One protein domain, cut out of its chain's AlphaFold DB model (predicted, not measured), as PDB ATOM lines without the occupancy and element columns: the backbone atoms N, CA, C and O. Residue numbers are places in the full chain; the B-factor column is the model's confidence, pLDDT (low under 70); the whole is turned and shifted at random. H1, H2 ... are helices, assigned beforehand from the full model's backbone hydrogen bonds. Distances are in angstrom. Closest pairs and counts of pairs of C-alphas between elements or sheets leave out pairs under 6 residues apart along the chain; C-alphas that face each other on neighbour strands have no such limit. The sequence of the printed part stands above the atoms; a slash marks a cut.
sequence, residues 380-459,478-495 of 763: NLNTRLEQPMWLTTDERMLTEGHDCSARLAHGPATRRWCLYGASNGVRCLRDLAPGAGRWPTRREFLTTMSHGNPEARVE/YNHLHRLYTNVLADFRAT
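Overview. This is residues 380 to 459 and 478 to 495 of the 763 residues of an uncharacterized protein of Achlya hypogyna (UniProt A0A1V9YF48). What does the model look like at first sight? It is an elongated group of mostly short helices joined by loops: the longest helix, H6, runs along the long axis at one end, with H1 packed on its residues 485 to 492, and H3 and H5 meet at nearly a right angle at the other end. Short H4 lies between these two ends, and a looped stretch, residues 386 to 404, leads from H1 to the short helix H2, which is near H3. What are the make-up and the size? The printed part has 98 residues with six named helices in the order H1, H2, H3, H4, H5, H6 and no named strand, and its class is all helix. It is compact, with a radius of gyration of the C-alphas of 13.6 A, and the C-alphas span 45 by 27 by 20 A.

Along the chain. Where do the first helices lie? H1 is residues 381 to 385 and begins at C-alpha 381, (-44.382, 114.120, 71.953). H2 is residues 405 to 408, and H3 is residues 412 to 423, 16.6 A from first to last C-alpha. What follows them? H4 is residues 429 to 432, with C-alpha 429 at (-54.766, 111.247, 69.725). H5 is residues 442 to 450, 12.1 A long from first to last C-alpha. Which helix comes last? H6, residues 478 to 493, measures 22.7 A from first to last C-alpha and ends at C-alpha 493, (-41.066, 109.051, 79.180).

Arrangement. What does H1 touch? H1 touches H6 through residues 485 to 492 of H6 alone, and their closest C-alphas, those of Leu 381 and Phe 492, are 6.4 A apart. H1 and H4 only just touch, with 3 pairs of C-alphas within 8 A, the closest being those of Leu 385 and Arg 430 at 5.0 A. How do H2, H3 and H5 stand? H2 is close to H3 but not clearly touching it, with the closest C-alphas, those of Ala 406 and Arg 415, 7.3 A apart. H3 touches H5 with residues 417 to 422 alone, the C-alphas of Gly 421 and Met 449 being closest at 4.0 A, and their lines are about perpendicular at 89 degrees. Which other helices come near H6, and which stay apart? H4 is close to H6 but not clearly touching it, at 6.5 A between the closest C-alphas, those of Leu 429 and Tyr 485. H5 and H6 are close but not clearly touching, with the C-alphas of Arg 442 and Tyr 478 closest at 6.9 A, and they run opposite ways at a steep tilt of 67 degrees, only just short of about perpendicular. Among the pairs that are apart are H3 and H6, and H1 and H5. What do the backbone N and O atoms show? Every O i to N i+4 pair is within hydrogen-bond range in H1, H3, H5 and H6; H2 and H4 are too short for such a pair, and each has one O i to N i+3 pair, which is within range.

Size, cuts and confidence. How far does the printed part reach? The two C-alphas farthest apart are those of Glu 459 and Thr 495, at 45.8 A, while those of Asn 380 and Thr 495 are 9.4 A apart. Where is it cut, and which link is long? Residues 460 to 477 are not printed, and C-alphas 459 and 478 are 19.9 A apart across the cut. Of the links that are printed whole, H1 to H2 is long, with 19 residues. Where is confidence low? The mean pLDDT of the printed part is 83.9, and residues 435 to 437, 455 and 494 to 495 are under 70.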
ATOM      1  N   ASN A 380     -41.093 115.186  68.423       81.81
ATOM      2  CA  ASN A 380     -41.466 115.436  69.813       81.81
ATOM      3  C   ASN A 380     -42.834 114.817  70.163       81.81
ATOM      4  O   ASN A 380     -43.608 114.434  69.277       81.81
ATOM      5  N   LEU A 381     -43.139 114.726  71.464       83.31
ATOM      6  CA  LEU A 381     -44.382 114.120  71.953       83.31
ATOM      7  C   LEU A 381     -45.624 114.809  71.369       83.31
ATOM      8  O   LEU A 381     -46.583 114.145  70.977       83.31
ATOM      9  N   ASN A 382     -45.599 116.140  71.277       83.31
ATOM     10  CA  ASN A 382     -46.725 116.924  70.779       83.31
ATOM     11  C   ASN A 382     -47.034 116.581  69.320       83.31
ATOM     12  O   ASN A 382     -48.154 116.178  69.012       83.31
ATOM     13  N   THR A 383     -46.018 116.636  68.460       85.81
ATOM     14  CA  THR A 383     -46.116 116.290  67.045       85.81
ATOM     15  C   THR A 383     -46.531 114.834  66.853       85.81
ATOM     16  O   THR A 383     -47.300 114.548  65.940       85.81
ATOM     17  N   ARG A 384     -46.085 113.906  67.719       86.69
ATOM     18  CA  ARG A 384     -46.514 112.495  67.684       86.69
ATOM     19  C   ARG A 384     -48.005 112.341  68.001       86.69
ATOM     20  O   ARG A 384     -48.703 111.626  67.287       86.69
ATOM     21  N   LEU A 385     -48.502 113.016  69.038       88.31
ATOM     22  CA  LEU A 385     -49.919 112.973  69.428       88.31
ATOM     23  C   LEU A 385     -50.838 113.689  68.427       88.31
ATOM     24  O   LEU A 385     -52.008 113.326  68.307       88.31
ATOM     25  N   GLU A 386     -50.316 114.689  67.715       89.31
ATOM     26  CA  GLU A 386     -51.023 115.455  66.679       89.31
ATOM     27  C   GLU A 386     -51.105 114.734  65.333       89.31
ATOM     28  O   GLU A 386     -51.848 115.169  64.447       89.31
ATOM     29  N   GLN A 387     -50.394 113.617  65.168       89.50
ATOM     30  CA  GLN A 387     -50.450 112.852  63.934       89.50
ATOM     31  C   GLN A 387     -51.856 112.332  63.649       89.50
ATOM     32  O   GLN A 387     -52.539 111.837  64.553       89.50
ATOM     33  N   PRO A 388     -52.291 112.379  62.383       91.50
ATOM     34  CA  PRO A 388     -53.591 111.854  62.036       91.50
ATOM     35  C   PRO A 388     -53.619 110.332  62.238       91.50
ATOM     36  O   PRO A 388     -52.694 109.627  61.839       91.50
ATOM     37  N   MET A 389     -54.688 109.811  62.847       90.06
ATOM     38  CA  MET A 389     -54.742 108.403  63.287       90.06
ATOM     39  C   MET A 389     -55.583 107.483  62.391       90.06
ATOM     40  O   MET A 389     -55.382 106.270  62.374       90.06
ATOM     41  N   TRP A 390     -56.526 108.041  61.624       90.94
ATOM     42  CA  TRP A 390     -57.513 107.245  60.886       90.94
ATOM     43  C   TRP A 390     -56.903 106.454  59.726       90.94
ATOM     44  O   TRP A 390     -57.015 105.231  59.696       90.94
ATOM     45  N   LEU A 391     -56.237 107.136  58.791       89.88
ATOM     46  CA  LEU A 391     -55.664 106.549  57.570       89.88
ATOM     47  C   LEU A 391     -54.129 106.536  57.573       89.88
ATOM     48  O   LEU A 391     -53.512 106.517  56.510       89.88
ATOM     49  N   THR A 392     -53.519 106.591  58.756       87.06
ATOM     50  CA  THR A 392     -52.063 106.674  58.895       87.06
ATOM     51  C   THR A 392     -51.345 105.506  58.226       87.06
ATOM     52  O   THR A 392     -51.823 104.371  58.229       87.06
ATOM     53  N   THR A 393     -50.183 105.809  57.659       83.88
ATOM     54  CA  THR A 393     -49.230 104.843  57.096       83.88
ATOM     55  C   THR A 393     -48.002 104.656  57.991       83.88
ATOM     56  O   THR A 393     -47.095 103.905  57.644       83.88
ATOM     57  N   ASP A 394     -47.959 105.330  59.144       84.19
ATOM     58  CA  ASP A 394     -46.873 105.205  60.111       84.19
ATOM     59  C   ASP A 394     -47.005 103.897  60.895       84.19
ATOM     60  O   ASP A 394     -47.954 103.735  61.659       84.19
ATOM     61  N   GLU A 395     -46.032 102.996  60.738       83.38
ATOM     62  CA  GLU A 395     -46.039 101.665  61.356       83.38
ATOM     63  C   GLU A 395     -46.221 101.691  62.875       83.38
ATOM     64  O   GLU A 395     -46.919 100.838  63.416       83.38
ATOM     65  N   ARG A 396     -45.686 102.701  63.574       80.75
ATOM     66  CA  ARG A 396     -45.829 102.809  65.037       80.75
ATOM     67  C   ARG A 396     -47.168 103.421  65.471       80.75
ATOM     68  O   ARG A 396     -47.370 103.664  66.655       80.75
ATOM     69  N   MET A 397     -48.068 103.701  64.527       81.12
ATOM     70  CA  MET A 397     -49.475 104.052  64.762       81.12
ATOM     71  C   MET A 397     -50.439 102.962  64.254       81.12
ATOM     72  O   MET A 397     -51.654 103.167  64.267       81.12
ATOM     73  N   LEU A 398     -49.923 101.820  63.784       84.12
ATOM     74  CA  LEU A 398     -50.728 100.681  63.336       84.12
ATOM     75  C   LEU A 398     -50.972  99.685  64.478       84.12
ATOM     76  O   LEU A 398     -50.326  99.715  65.525       84.12
ATOM     77  N   THR A 399     -51.942  98.794  64.286       79.50
ATOM     78  CA  THR A 399     -52.129  97.613  65.140       79.50
ATOM     79  C   THR A 399     -50.986  96.604  64.956       79.50
ATOM     80  O   THR A 399     -50.237  96.673  63.986       79.50
ATOM     81  N   GLU A 400     -50.917  95.591  65.826       76.31
ATOM     82  CA  GLU A 400     -50.034  94.417  65.655       76.31
ATOM     83  C   GLU A 400     -50.253  93.690  64.312       76.31
ATOM     84  O   GLU A 400     -49.337  93.075  63.782       76.31
ATOM     85  N   GLY A 401     -51.453  93.796  63.727       76.56
ATOM     86  CA  GLY A 401     -51.769  93.283  62.389       76.56
ATOM     87  C   GLY A 401     -51.424  94.243  61.244       76.56
ATOM     88  O   GLY A 401     -51.883  94.026  60.127       76.56
ATOM     89  N   HIS A 402     -50.675  95.321  61.506       79.00
ATOM     90  CA  HIS A 402     -50.367  96.395  60.553       79.00
ATOM     91  C   HIS A 402     -51.608  97.076  59.943       79.00
ATOM     92  O   HIS A 402     -51.591  97.555  58.805       79.00
ATOM     93  N   ASP A 403     -52.698  97.159  60.709       81.50
ATOM     94  CA  ASP A 403     -53.926  97.839  60.301       81.50
ATOM     95  C   ASP A 403     -54.054  99.217  60.955       81.50
ATOM     96  O   ASP A 403     -53.780  99.394  62.140       81.50
ATOM     97  N   CYS A 404     -54.524 100.205  60.189       83.44
ATOM     98  CA  CYS A 404     -54.859 101.527  60.717       83.44
ATOM     99  C   CYS A 404     -56.259 101.548  61.357       83.44
ATOM    100  O   CYS A 404     -57.098 100.672  61.117       83.44
ATOM    101  N   SER A 405     -56.559 102.601  62.125       83.75
ATOM    102  CA  SER A 405     -57.855 102.753  62.808       83.75
ATOM    103  C   SER A 405     -59.054 102.725  61.849       83.75
ATOM    104  O   SER A 405     -60.105 102.172  62.176       83.75
ATOM    105  N   ALA A 406     -58.903 103.256  60.634       82.06
ATOM    106  CA  ALA A 406     -59.940 103.207  59.605       82.06
ATOM    107  C   ALA A 406     -60.242 101.790  59.102       82.06
ATOM    108  O   ALA A 406     -61.375 101.533  58.685       82.06
ATOM    109  N   ARG A 407     -59.263 100.872  59.130       84.31
ATOM    110  CA  ARG A 407     -59.512  99.463  58.800       84.31
ATOM    111  C   ARG A 407     -60.360  98.822  59.883       84.31
ATOM    112  O   ARG A 407     -61.383  98.252  59.540       84.31
ATOM    113  N   LEU A 408     -60.059  99.044  61.168       80.50
ATOM    114  CA  LEU A 408     -60.846  98.508  62.294       80.50
ATOM    115  C   LEU A 408     -62.347  98.844  62.221       80.50
ATOM    116  O   LEU A 408     -63.176  98.022  62.633       80.50
ATOM    117  N   ALA A 409     -62.697  99.996  61.637       81.00
ATOM    118  CA  ALA A 409     -64.057 100.390  61.269       81.00
ATOM    119  C   ALA A 409     -64.607  99.592  60.060       81.00
ATOM    120  O   ALA A 409     -65.065 100.151  59.057       81.00
ATOM    121  N   HIS A 410     -64.562  98.260  60.155       70.56
ATOM    122  CA  HIS A 410     -65.111  97.343  59.164       70.56
ATOM    123  C   HIS A 410     -66.646  97.418  59.173       70.56
ATOM    124  O   HIS A 410     -67.284  97.144  60.189       70.56
ATOM    125  N   GLY A 411     -67.232  97.780  58.029       79.50
ATOM    126  CA  GLY A 411     -68.680  97.906  57.831       79.50
ATOM    127  C   GLY A 411     -69.124  99.347  57.522       79.50
ATOM    128  O   GLY A 411     -68.568 100.292  58.088       79.50
ATOM    129  N   PRO A 412     -70.126  99.559  56.643       83.31
ATOM    130  CA  PRO A 412     -70.579 100.903  56.268       83.31
ATOM    131  C   PRO A 412     -71.036 101.761  57.458       83.31
ATOM    132  O   PRO A 412     -70.672 102.931  57.537       83.31
ATOM    133  N   ALA A 413     -71.775 101.175  58.408       81.94
ATOM    134  CA  ALA A 413     -72.307 101.888  59.572       81.94
ATOM    135  C   ALA A 413     -71.199 102.369  60.527       81.94
ATOM    136  O   ALA A 413     -71.134 103.554  60.843       81.94
ATOM    137  N   THR A 414     -70.274 101.486  60.925       85.56
ATOM    138  CA  THR A 414     -69.141 101.849  61.797       85.56
ATOM    139  C   THR A 414     -68.229 102.879  61.131       85.56
ATOM    140  O   THR A 414     -67.759 103.801  61.795       85.56
ATOM    141  N   ARG A 415     -68.014 102.781  59.811       87.69
ATOM    142  CA  ARG A 415     -67.242 103.774  59.051       87.69
ATOM    143  C   ARG A 415     -67.897 105.150  59.062       87.69
ATOM    144  O   ARG A 415     -67.217 106.128  59.358       87.69
ATOM    145  N   ARG A 416     -69.199 105.233  58.756       86.31
ATOM    146  CA  ARG A 416     -69.950 106.499  58.822       86.31
ATOM    147  C   ARG A 416     -69.886 107.088  60.225       86.31
ATOM    148  O   ARG A 416     -69.571 108.263  60.365       86.31
ATOM    149  N   TRP A 417     -70.078 106.259  61.251       87.56
ATOM    150  CA  TRP A 417     -69.953 106.677  62.646       87.56
ATOM    151  C   TRP A 417     -68.573 107.278  62.963       87.56
ATOM    152  O   TRP A 417     -68.497 108.352  63.553       87.56
ATOM    153  N   CYS A 418     -67.485 106.661  62.492       89.62
ATOM    154  CA  CYS A 418     -66.137 107.200  62.690       89.62
ATOM    155  C   CYS A 418     -65.870 108.493  61.903       89.62
ATOM    156  O   CYS A 418     -65.223 109.395  62.428       89.62
ATOM    157  N   LEU A 419     -66.374 108.608  60.668       88.88
ATOM    158  CA  LEU A 419     -66.265 109.833  59.864       88.88
ATOM    159  C   LEU A 419     -66.987 111.015  60.529       88.88
ATOM    160  O   LEU A 419     -66.447 112.119  60.553       88.88
ATOM    161  N   TYR A 420     -68.160 110.778  61.123       88.31
ATOM    162  CA  TYR A 420     -68.841 111.782  61.945       88.31
ATOM    163  C   TYR A 420     -68.023 112.145  63.189       88.31
ATOM    164  O   TYR A 420     -67.831 113.325  63.470       88.31
ATOM    165  N   GLY A 421     -67.443 111.162  63.880       89.12
ATOM    166  CA  GLY A 421     -66.512 111.428  64.979       89.12
ATOM    167  C   GLY A 421     -65.321 112.306  64.573       89.12
ATOM    168  O   GLY A 421     -64.973 113.250  65.280       89.12
ATOM    169  N   ALA A 422     -64.751 112.076  63.384       91.38
ATOM    170  CA  ALA A 422     -63.726 112.952  62.822       91.38
ATOM    171  C   ALA A 422     -64.253 114.373  62.560       91.38
ATOM    172  O   ALA A 422     -63.560 115.346  62.859       91.38
ATOM    173  N   SER A 423     -65.492 114.519  62.072       88.62
ATOM    174  CA  SER A 423     -66.129 115.835  61.916       88.62
ATOM    175  C   SER A 423     -66.357 116.555  63.251       88.62
ATOM    176  O   SER A 423     -66.186 117.771  63.304       88.62
ATOM    177  N   ASN A 424     -66.580 115.805  64.338       89.12
ATOM    178  CA  ASN A 424     -66.681 116.309  65.713       89.12
ATOM    179  C   ASN A 424     -65.327 116.684  66.341       89.12
ATOM    180  O   ASN A 424     -65.266 116.990  67.528       89.12
ATOM    181  N   GLY A 425     -64.236 116.657  65.574       88.25
ATOM    182  CA  GLY A 425     -62.920 117.071  66.057       88.25
ATOM    183  C   GLY A 425     -61.965 115.931  66.379       88.25
ATOM    184  O   GLY A 425     -60.799 116.211  66.600       88.25
ATOM    185  N   VAL A 426     -62.396 114.665  66.352       91.75
ATOM    186  CA  VAL A 426     -61.560 113.516  66.741       91.75
ATOM    187  C   VAL A 426     -60.721 113.027  65.553       91.75
ATOM    188  O   VAL A 426     -61.117 112.111  64.828       91.75
ATOM    189  N   ARG A 427     -59.560 113.645  65.301       92.12
ATOM    190  CA  ARG A 427     -58.714 113.361  64.117       92.12
ATOM    191  C   ARG A 427     -57.327 112.818  64.472       92.12
ATOM    192  O   ARG A 427     -56.748 112.070  63.678       92.12
ATOM    193  N   CYS A 428     -56.828 113.141  65.658       91.69
ATOM    194  CA  CYS A 428     -55.580 112.646  66.232       91.69
ATOM    195  C   CYS A 428     -55.754 112.257  67.710       91.69
ATOM    196  O   CYS A 428     -56.803 112.492  68.311       91.69
ATOM    197  N   LEU A 429     -54.720 111.660  68.316       91.06
ATOM    198  CA  LEU A 429     -54.766 111.247  69.725       91.06
ATOM    199  C   LEU A 429     -54.847 112.451  70.675       91.06
ATOM    200  O   LEU A 429     -55.510 112.372  71.708       91.06
ATOM    201  N   ARG A 430     -54.223 113.580  70.309       89.50
ATOM    202  CA  ARG A 430     -54.307 114.831  71.076       89.50
ATOM    203  C   ARG A 430     -55.737 115.353  71.211       89.50
ATOM    204  O   ARG A 430     -56.057 115.914  72.254       89.50
ATOM    205  N   ASP A 431     -56.589 115.148  70.209       89.75
ATOM    206  CA  ASP A 431     -57.982 115.615  70.257       89.75
ATOM    207  C   ASP A 431     -58.797 114.883  71.339       89.75
ATOM    208  O   ASP A 431     -59.794 115.406  71.831       89.75
ATOM    209  N   LEU A 432     -58.368 113.675  71.727       89.12
ATOM    210  CA  LEU A 432     -58.982 112.891  72.800       89.12
ATOM    211  C   LEU A 432     -58.357 113.185  74.166       89.12
ATOM    212  O   LEU A 432     -59.067 113.164  75.166       89.12
ATOM    213  N   ALA A 433     -57.057 113.473  74.214       84.62
ATOM    214  CA  ALA A 433     -56.328 113.792  75.439       84.62
ATOM    215  C   ALA A 433     -55.518 115.094  75.277       84.62
ATOM    216  O   ALA A 433     -54.311 115.054  74.995       84.62
ATOM    217  N   PRO A 434     -56.159 116.267  75.456       76.12
ATOM    218  CA  PRO A 434     -55.481 117.555  75.363       76.12
ATOM    219  C   PRO A 434     -54.301 117.632  76.342       76.12
ATOM    220  O   PRO A 434     -54.429 117.257  77.507       76.12
ATOM    221  N   GLY A 435     -53.136 118.092  75.871       63.16
ATOM    222  CA  GLY A 435     -51.946 118.303  76.711       63.16
ATOM    223  C   GLY A 435     -51.329 117.040  77.330       63.16
ATOM    224  O   GLY A 435     -50.699 117.150  78.375       63.16
ATOM    225  N   ALA A 436     -51.528 115.856  76.730       62.19
ATOM    226  CA  ALA A 436     -51.170 114.564  77.338       62.19
ATOM    227  C   ALA A 436     -51.881 114.305  78.690       62.19
ATOM    228  O   ALA A 436     -51.366 113.609  79.566       62.19
ATOM    229  N   GLY A 437     -53.078 114.879  78.854       69.38
ATOM    230  CA  GLY A 437     -53.896 114.768  80.055       69.38
ATOM    231  C   GLY A 437     -54.666 113.447  80.186       69.38
ATOM    232  O   GLY A 437     -54.308 112.404  79.633       69.38
ATOM    233  N   ARG A 438     -55.757 113.496  80.959       85.56
ATOM    234  CA  ARG A 438     -56.634 112.347  81.226       85.56
ATOM    235  C   ARG A 438     -57.249 111.816  79.925       85.56
ATOM    236  O   ARG A 438     -57.921 112.554  79.214       85.56
ATOM    237  N   TRP A 439     -57.082 110.517  79.669       89.56
ATOM    238  CA  TRP A 439     -57.784 109.830  78.584       89.56
ATOM    239  C   TRP A 439     -59.293 109.741  78.889       89.56
ATOM    240  O   TRP A 439     -59.657 109.428  80.031       89.56
ATOM    241  N   PRO A 440     -60.183 110.009  77.915       91.50
ATOM    242  CA  PRO A 440     -61.623 110.013  78.138       91.50
ATOM    243  C   PRO A 440     -62.101 108.611  78.489       91.50
ATOM    244  O   PRO A 440     -61.609 107.621  77.958       91.50
ATOM    245  N   THR A 441     -63.105 108.512  79.351       89.81
ATOM    246  CA  THR A 441     -63.783 107.240  79.612       89.81
ATOM    247  C   THR A 441     -64.467 106.733  78.345       89.81
ATOM    248  O   THR A 441     -64.828 107.501  77.452       89.81
ATOM    249  N   ARG A 442     -64.738 105.424  78.280       87.06
ATOM    250  CA  ARG A 442     -65.453 104.825  77.141       87.06
ATOM    251  C   ARG A 442     -66.792 105.518  76.860       87.06
ATOM    252  O   ARG A 442     -67.157 105.665  75.700       87.06
ATOM    253  N   ARG A 443     -67.506 105.964  77.900       83.38
ATOM    254  CA  ARG A 443     -68.767 106.708  77.763       83.38
ATOM    255  C   ARG A 443     -68.542 108.089  77.147       83.38
ATOM    256  O   ARG A 443     -69.198 108.402  76.164       83.38
ATOM    257  N   GLU A 444     -67.589 108.861  77.673       87.81
ATOM    258  CA  GLU A 444     -67.224 110.186  77.142       87.81
ATOM    259  C   GLU A 444     -66.804 110.094  75.667       87.81
ATOM    260  O   GLU A 444     -67.319 110.835  74.835       87.81
ATOM    261  N   PHE A 445     -65.964 109.116  75.312       89.50
ATOM    262  CA  PHE A 445     -65.568 108.863  73.926       89.50
ATOM    263  C   PHE A 445     -66.766 108.578  73.011       89.50
ATOM    264  O   PHE A 445     -66.877 109.158  71.931       89.50
ATOM    265  N   LEU A 446     -67.679 107.697  73.434       87.06
ATOM    266  CA  LEU A 446     -68.869 107.365  72.650       87.06
ATOM    267  C   LEU A 446     -69.784 108.575  72.474       87.06
ATOM    268  O   LEU A 446     -70.286 108.783  71.370       87.06
ATOM    269  N   THR A 447     -69.963 109.386  73.519       85.81
ATOM    270  CA  THR A 447     -70.733 110.631  73.449       85.81
ATOM    271  C   THR A 447     -70.118 111.592  72.434       85.81
ATOM    272  O   THR A 447     -70.831 112.050  71.545       85.81
ATOM    273  N   THR A 448     -68.802 111.823  72.475       87.81
ATOM    274  CA  THR A 448     -68.105 112.704  71.520       87.81
ATOM    275  C   THR A 448     -68.224 112.209  70.077       87.81
ATOM    276  O   THR A 448     -68.549 112.976  69.172       87.81
ATOM    277  N   MET A 449     -68.025 110.910  69.841       87.38
ATOM    278  CA  MET A 449     -68.120 110.313  68.501       87.38
ATOM    279  C   MET A 449     -69.555 110.291  67.944       87.38
ATOM    280  O   MET A 449     -69.749 110.242  66.730       87.38
ATOM    281  N   SER A 450     -70.564 110.314  68.820       85.81
ATOM    282  CA  SER A 450     -71.986 110.199  68.454       85.81
ATOM    283  C   SER A 450     -72.736 111.532  68.491       85.81
ATOM    284  O   SER A 450     -73.897 111.590  68.092       85.81
ATOM    285  N   HIS A 451     -72.098 112.607  68.956       84.44
ATOM    286  CA  HIS A 451     -72.703 113.931  69.034       84.44
ATOM    287  C   HIS A 451     -73.143 114.417  67.644       84.44
ATOM    288  O   HIS A 451     -72.344 114.418  66.709       84.44
ATOM    289  N   GLY A 452     -74.415 114.803  67.499       77.88
ATOM    290  CA  GLY A 452     -74.978 115.274  66.225       77.88
ATOM    291  C   GLY A 452     -74.961 114.241  65.090       77.88
ATOM    292  O   GLY A 452     -75.156 114.607  63.934       77.88
ATOM    293  N   ASN A 453     -74.703 112.964  65.393       80.94
ATOM    294  CA  ASN A 453     -74.587 111.912  64.396       80.94
ATOM    295  C   ASN A 453     -75.963 111.262  64.151       80.94
ATOM    296  O   ASN A 453     -76.471 110.589  65.049       80.94
ATOM    297  N   PRO A 454     -76.557 111.390  62.951       73.88
ATOM    298  CA  PRO A 454     -77.868 110.808  62.645       73.88
ATOM    299  C   PRO A 454     -77.876 109.270  62.660       73.88
ATOM    300  O   PRO A 454     -78.935 108.658  62.737       73.88
ATOM    301  N   GLU A 455     -76.705 108.628  62.608       67.44
ATOM    302  CA  GLU A 455     -76.557 107.170  62.693       67.44
ATOM    303  C   GLU A 455     -76.340 106.686  64.139       67.44
ATOM    304  O   GLU A 455     -76.212 105.478  64.374       67.44
ATOM    305  N   ALA A 456     -76.258 107.603  65.114       72.50
ATOM    306  CA  ALA A 456     -76.181 107.247  66.521       72.50
ATOM    307  C   ALA A 456     -77.495 106.590  66.947       72.50
ATOM    308  O   ALA A 456     -78.568 107.185  66.894       72.50
ATOM    309  N   ARG A 457     -77.406 105.332  67.371       74.19
ATOM    310  CA  ARG A 457     -78.559 104.593  67.875       74.19
ATOM    311  C   ARG A 457     -78.711 104.869  69.363       74.19
ATOM    312  O   ARG A 457     -77.714 104.973  70.073       74.19
ATOM    313  N   VAL A 458     -79.947 104.954  69.829       76.19
ATOM    314  CA  VAL A 458     -80.282 104.994  71.255       76.19
ATOM    315  C   VAL A 458     -81.001 103.702  71.625       76.19
ATOM    316  O   VAL A 458     -81.781 103.172  70.839       76.19
ATOM    317  N   GLU A 459     -80.695 103.170  72.798       79.50
ATOM    318  CA  GLU A 459     -81.362 102.022  73.402       79.50
ATOM    319  C   GLU A 459     -81.969 102.446  74.741       79.50
ATOM    320  O   GLU A 459     -81.454 103.346  75.410       79.50
ATOM    321  N   TYR A 478     -61.991 102.179  70.550       91.06
ATOM    322  CA  TYR A 478     -61.586 102.863  71.782       91.06
ATOM    323  C   TYR A 478     -60.359 102.206  72.434       91.06
ATOM    324  O   TYR A 478     -59.377 102.883  72.733       91.06
ATOM    325  N   ASN A 479     -60.379 100.879  72.600       90.25
ATOM    326  CA  ASN A 479     -59.270 100.137  73.202       90.25
ATOM    327  C   ASN A 479     -57.992 100.227  72.357       90.25
ATOM    328  O   ASN A 479     -56.893 100.271  72.904       90.25
ATOM    329  N   HIS A 480     -58.111 100.241  71.027       88.88
ATOM    330  CA  HIS A 480     -56.965 100.432  70.143       88.88
ATOM    331  C   HIS A 480     -56.354 101.828  70.298       88.88
ATOM    332  O   HIS A 480     -55.153 101.925  70.532       88.88
ATOM    333  N   LEU A 481     -57.168 102.886  70.241       91.06
ATOM    334  CA  LEU A 481     -56.687 104.262  70.386       91.06
ATOM    335  C   LEU A 481     -56.068 104.514  71.768       91.06
ATOM    336  O   LEU A 481     -55.019 105.145  71.856       91.06
ATOM    337  N   HIS A 482     -56.663 103.957  72.829       91.12
ATOM    338  CA  HIS A 482     -56.095 104.024  74.175       91.12
ATOM    339  C   HIS A 482     -54.722 103.344  74.247       91.12
ATOM    340  O   HIS A 482     -53.785 103.932  74.777       91.12
ATOM    341  N   ARG A 483     -54.573 102.146  73.658       89.62
ATOM    342  CA  ARG A 483     -53.273 101.455  73.583       89.62
ATOM    343  C   ARG A 483     -52.228 102.265  72.815       89.62
ATOM    344  O   ARG A 483     -51.091 102.365  73.265       89.62
ATOM    345  N   LEU A 484     -52.599 102.864  71.681       88.75
ATOM    346  CA  LEU A 484     -51.688 103.734  70.930       88.75
ATOM    347  C   LEU A 484     -51.234 104.925  71.779       88.75
ATOM    348  O   LEU A 484     -50.045 105.223  71.828       88.75
ATOM    349  N   TYR A 485     -52.162 105.568  72.488       89.94
ATOM    350  CA  TYR A 485     -51.849 106.677  73.382       89.94
ATOM    351  C   TYR A 485     -50.887 106.272  74.505       89.94
ATOM    352  O   TYR A 485     -49.883 106.950  74.723       89.94
ATOM    353  N   THR A 486     -51.141 105.148  75.183       89.06
ATOM    354  CA  THR A 486     -50.262 104.669  76.259       89.06
ATOM    355  C   THR A 486     -48.870 104.303  75.754       89.06
ATOM    356  O   THR A 486     -47.892 104.619  76.427       89.06
ATOM    357  N   ASN A 487     -48.772 103.693  74.570       87.00
ATOM    358  CA  ASN A 487     -47.490 103.333  73.963       87.00
ATOM    359  C   ASN A 487     -46.687 104.585  73.598       87.00
ATOM    360  O   ASN A 487     -45.524 104.692  73.966       87.00
ATOM    361  N   VAL A 488     -47.336 105.576  72.972       86.75
ATOM    362  CA  VAL A 488     -46.697 106.864  72.669       86.75
ATOM    363  C   VAL A 488     -46.201 107.541  73.948       86.75
ATOM    364  O   VAL A 488     -45.077 108.019  73.982       86.75
ATOM    365  N   LEU A 489     -46.978 107.562  75.034       86.25
ATOM    366  CA  LEU A 489     -46.487 108.140  76.290       86.25
ATOM    367  C   LEU A 489     -45.312 107.357  76.888       86.25
ATOM    368  O   LEU A 489     -44.405 107.970  77.444       86.25
ATOM    369  N   ALA A 490     -45.323 106.027  76.798       84.88
ATOM    370  CA  ALA A 490     -44.237 105.195  77.302       84.88
ATOM    371  C   ALA A 490     -42.922 105.459  76.551       84.88
ATOM    372  O   ALA A 490     -41.898 105.664  77.203       84.88
ATOM    373  N   ASP A 491     -42.971 105.547  75.218       82.19
ATOM    374  CA  ASP A 491     -41.803 105.810  74.365       82.19
ATOM    375  C   ASP A 491     -41.112 107.138  74.720       82.19
ATOM    376  O   ASP A 491     -39.885 107.229  74.712       82.19
ATOM    377  N   PHE A 492     -41.896 108.164  75.066       78.62
ATOM    378  CA  PHE A 492     -41.398 109.516  75.336       78.62
ATOM    379  C   PHE A 492     -41.043 109.787  76.807       78.62
ATOM    380  O   PHE A 492     -40.342 110.756  77.088       78.62
ATOM    381  N   ARG A 493     -41.465 108.939  77.757       72.81
ATOM    382  CA  ARG A 493     -41.066 109.051  79.180       72.81
ATOM    383  C   ARG A 493     -39.570 108.816  79.405       72.81
ATOM    384  O   ARG A 493     -39.044 109.246  80.424       72.81
ATOM    385  N   ALA A 494     -38.905 108.131  78.477       61.75
ATOM    386  CA  ALA A 494     -37.475 107.839  78.535       61.75
ATOM    387  C   ALA A 494     -36.603 108.862  77.776       61.75
ATOM    388  O   ALA A 494     -35.382 108.718  77.760       61.75
ATOM    389  N   THR A 495     -37.197 109.871  77.123       61.91
ATOM    390  CA  THR A 495     -36.481 110.818  76.247       61.91
ATOM    391  C   THR A 495     -36.192 112.141  76.978       61.91
ATOM    392  O   THR A 495     -37.130 112.739  77.507       61.91
TER     393      THR A 495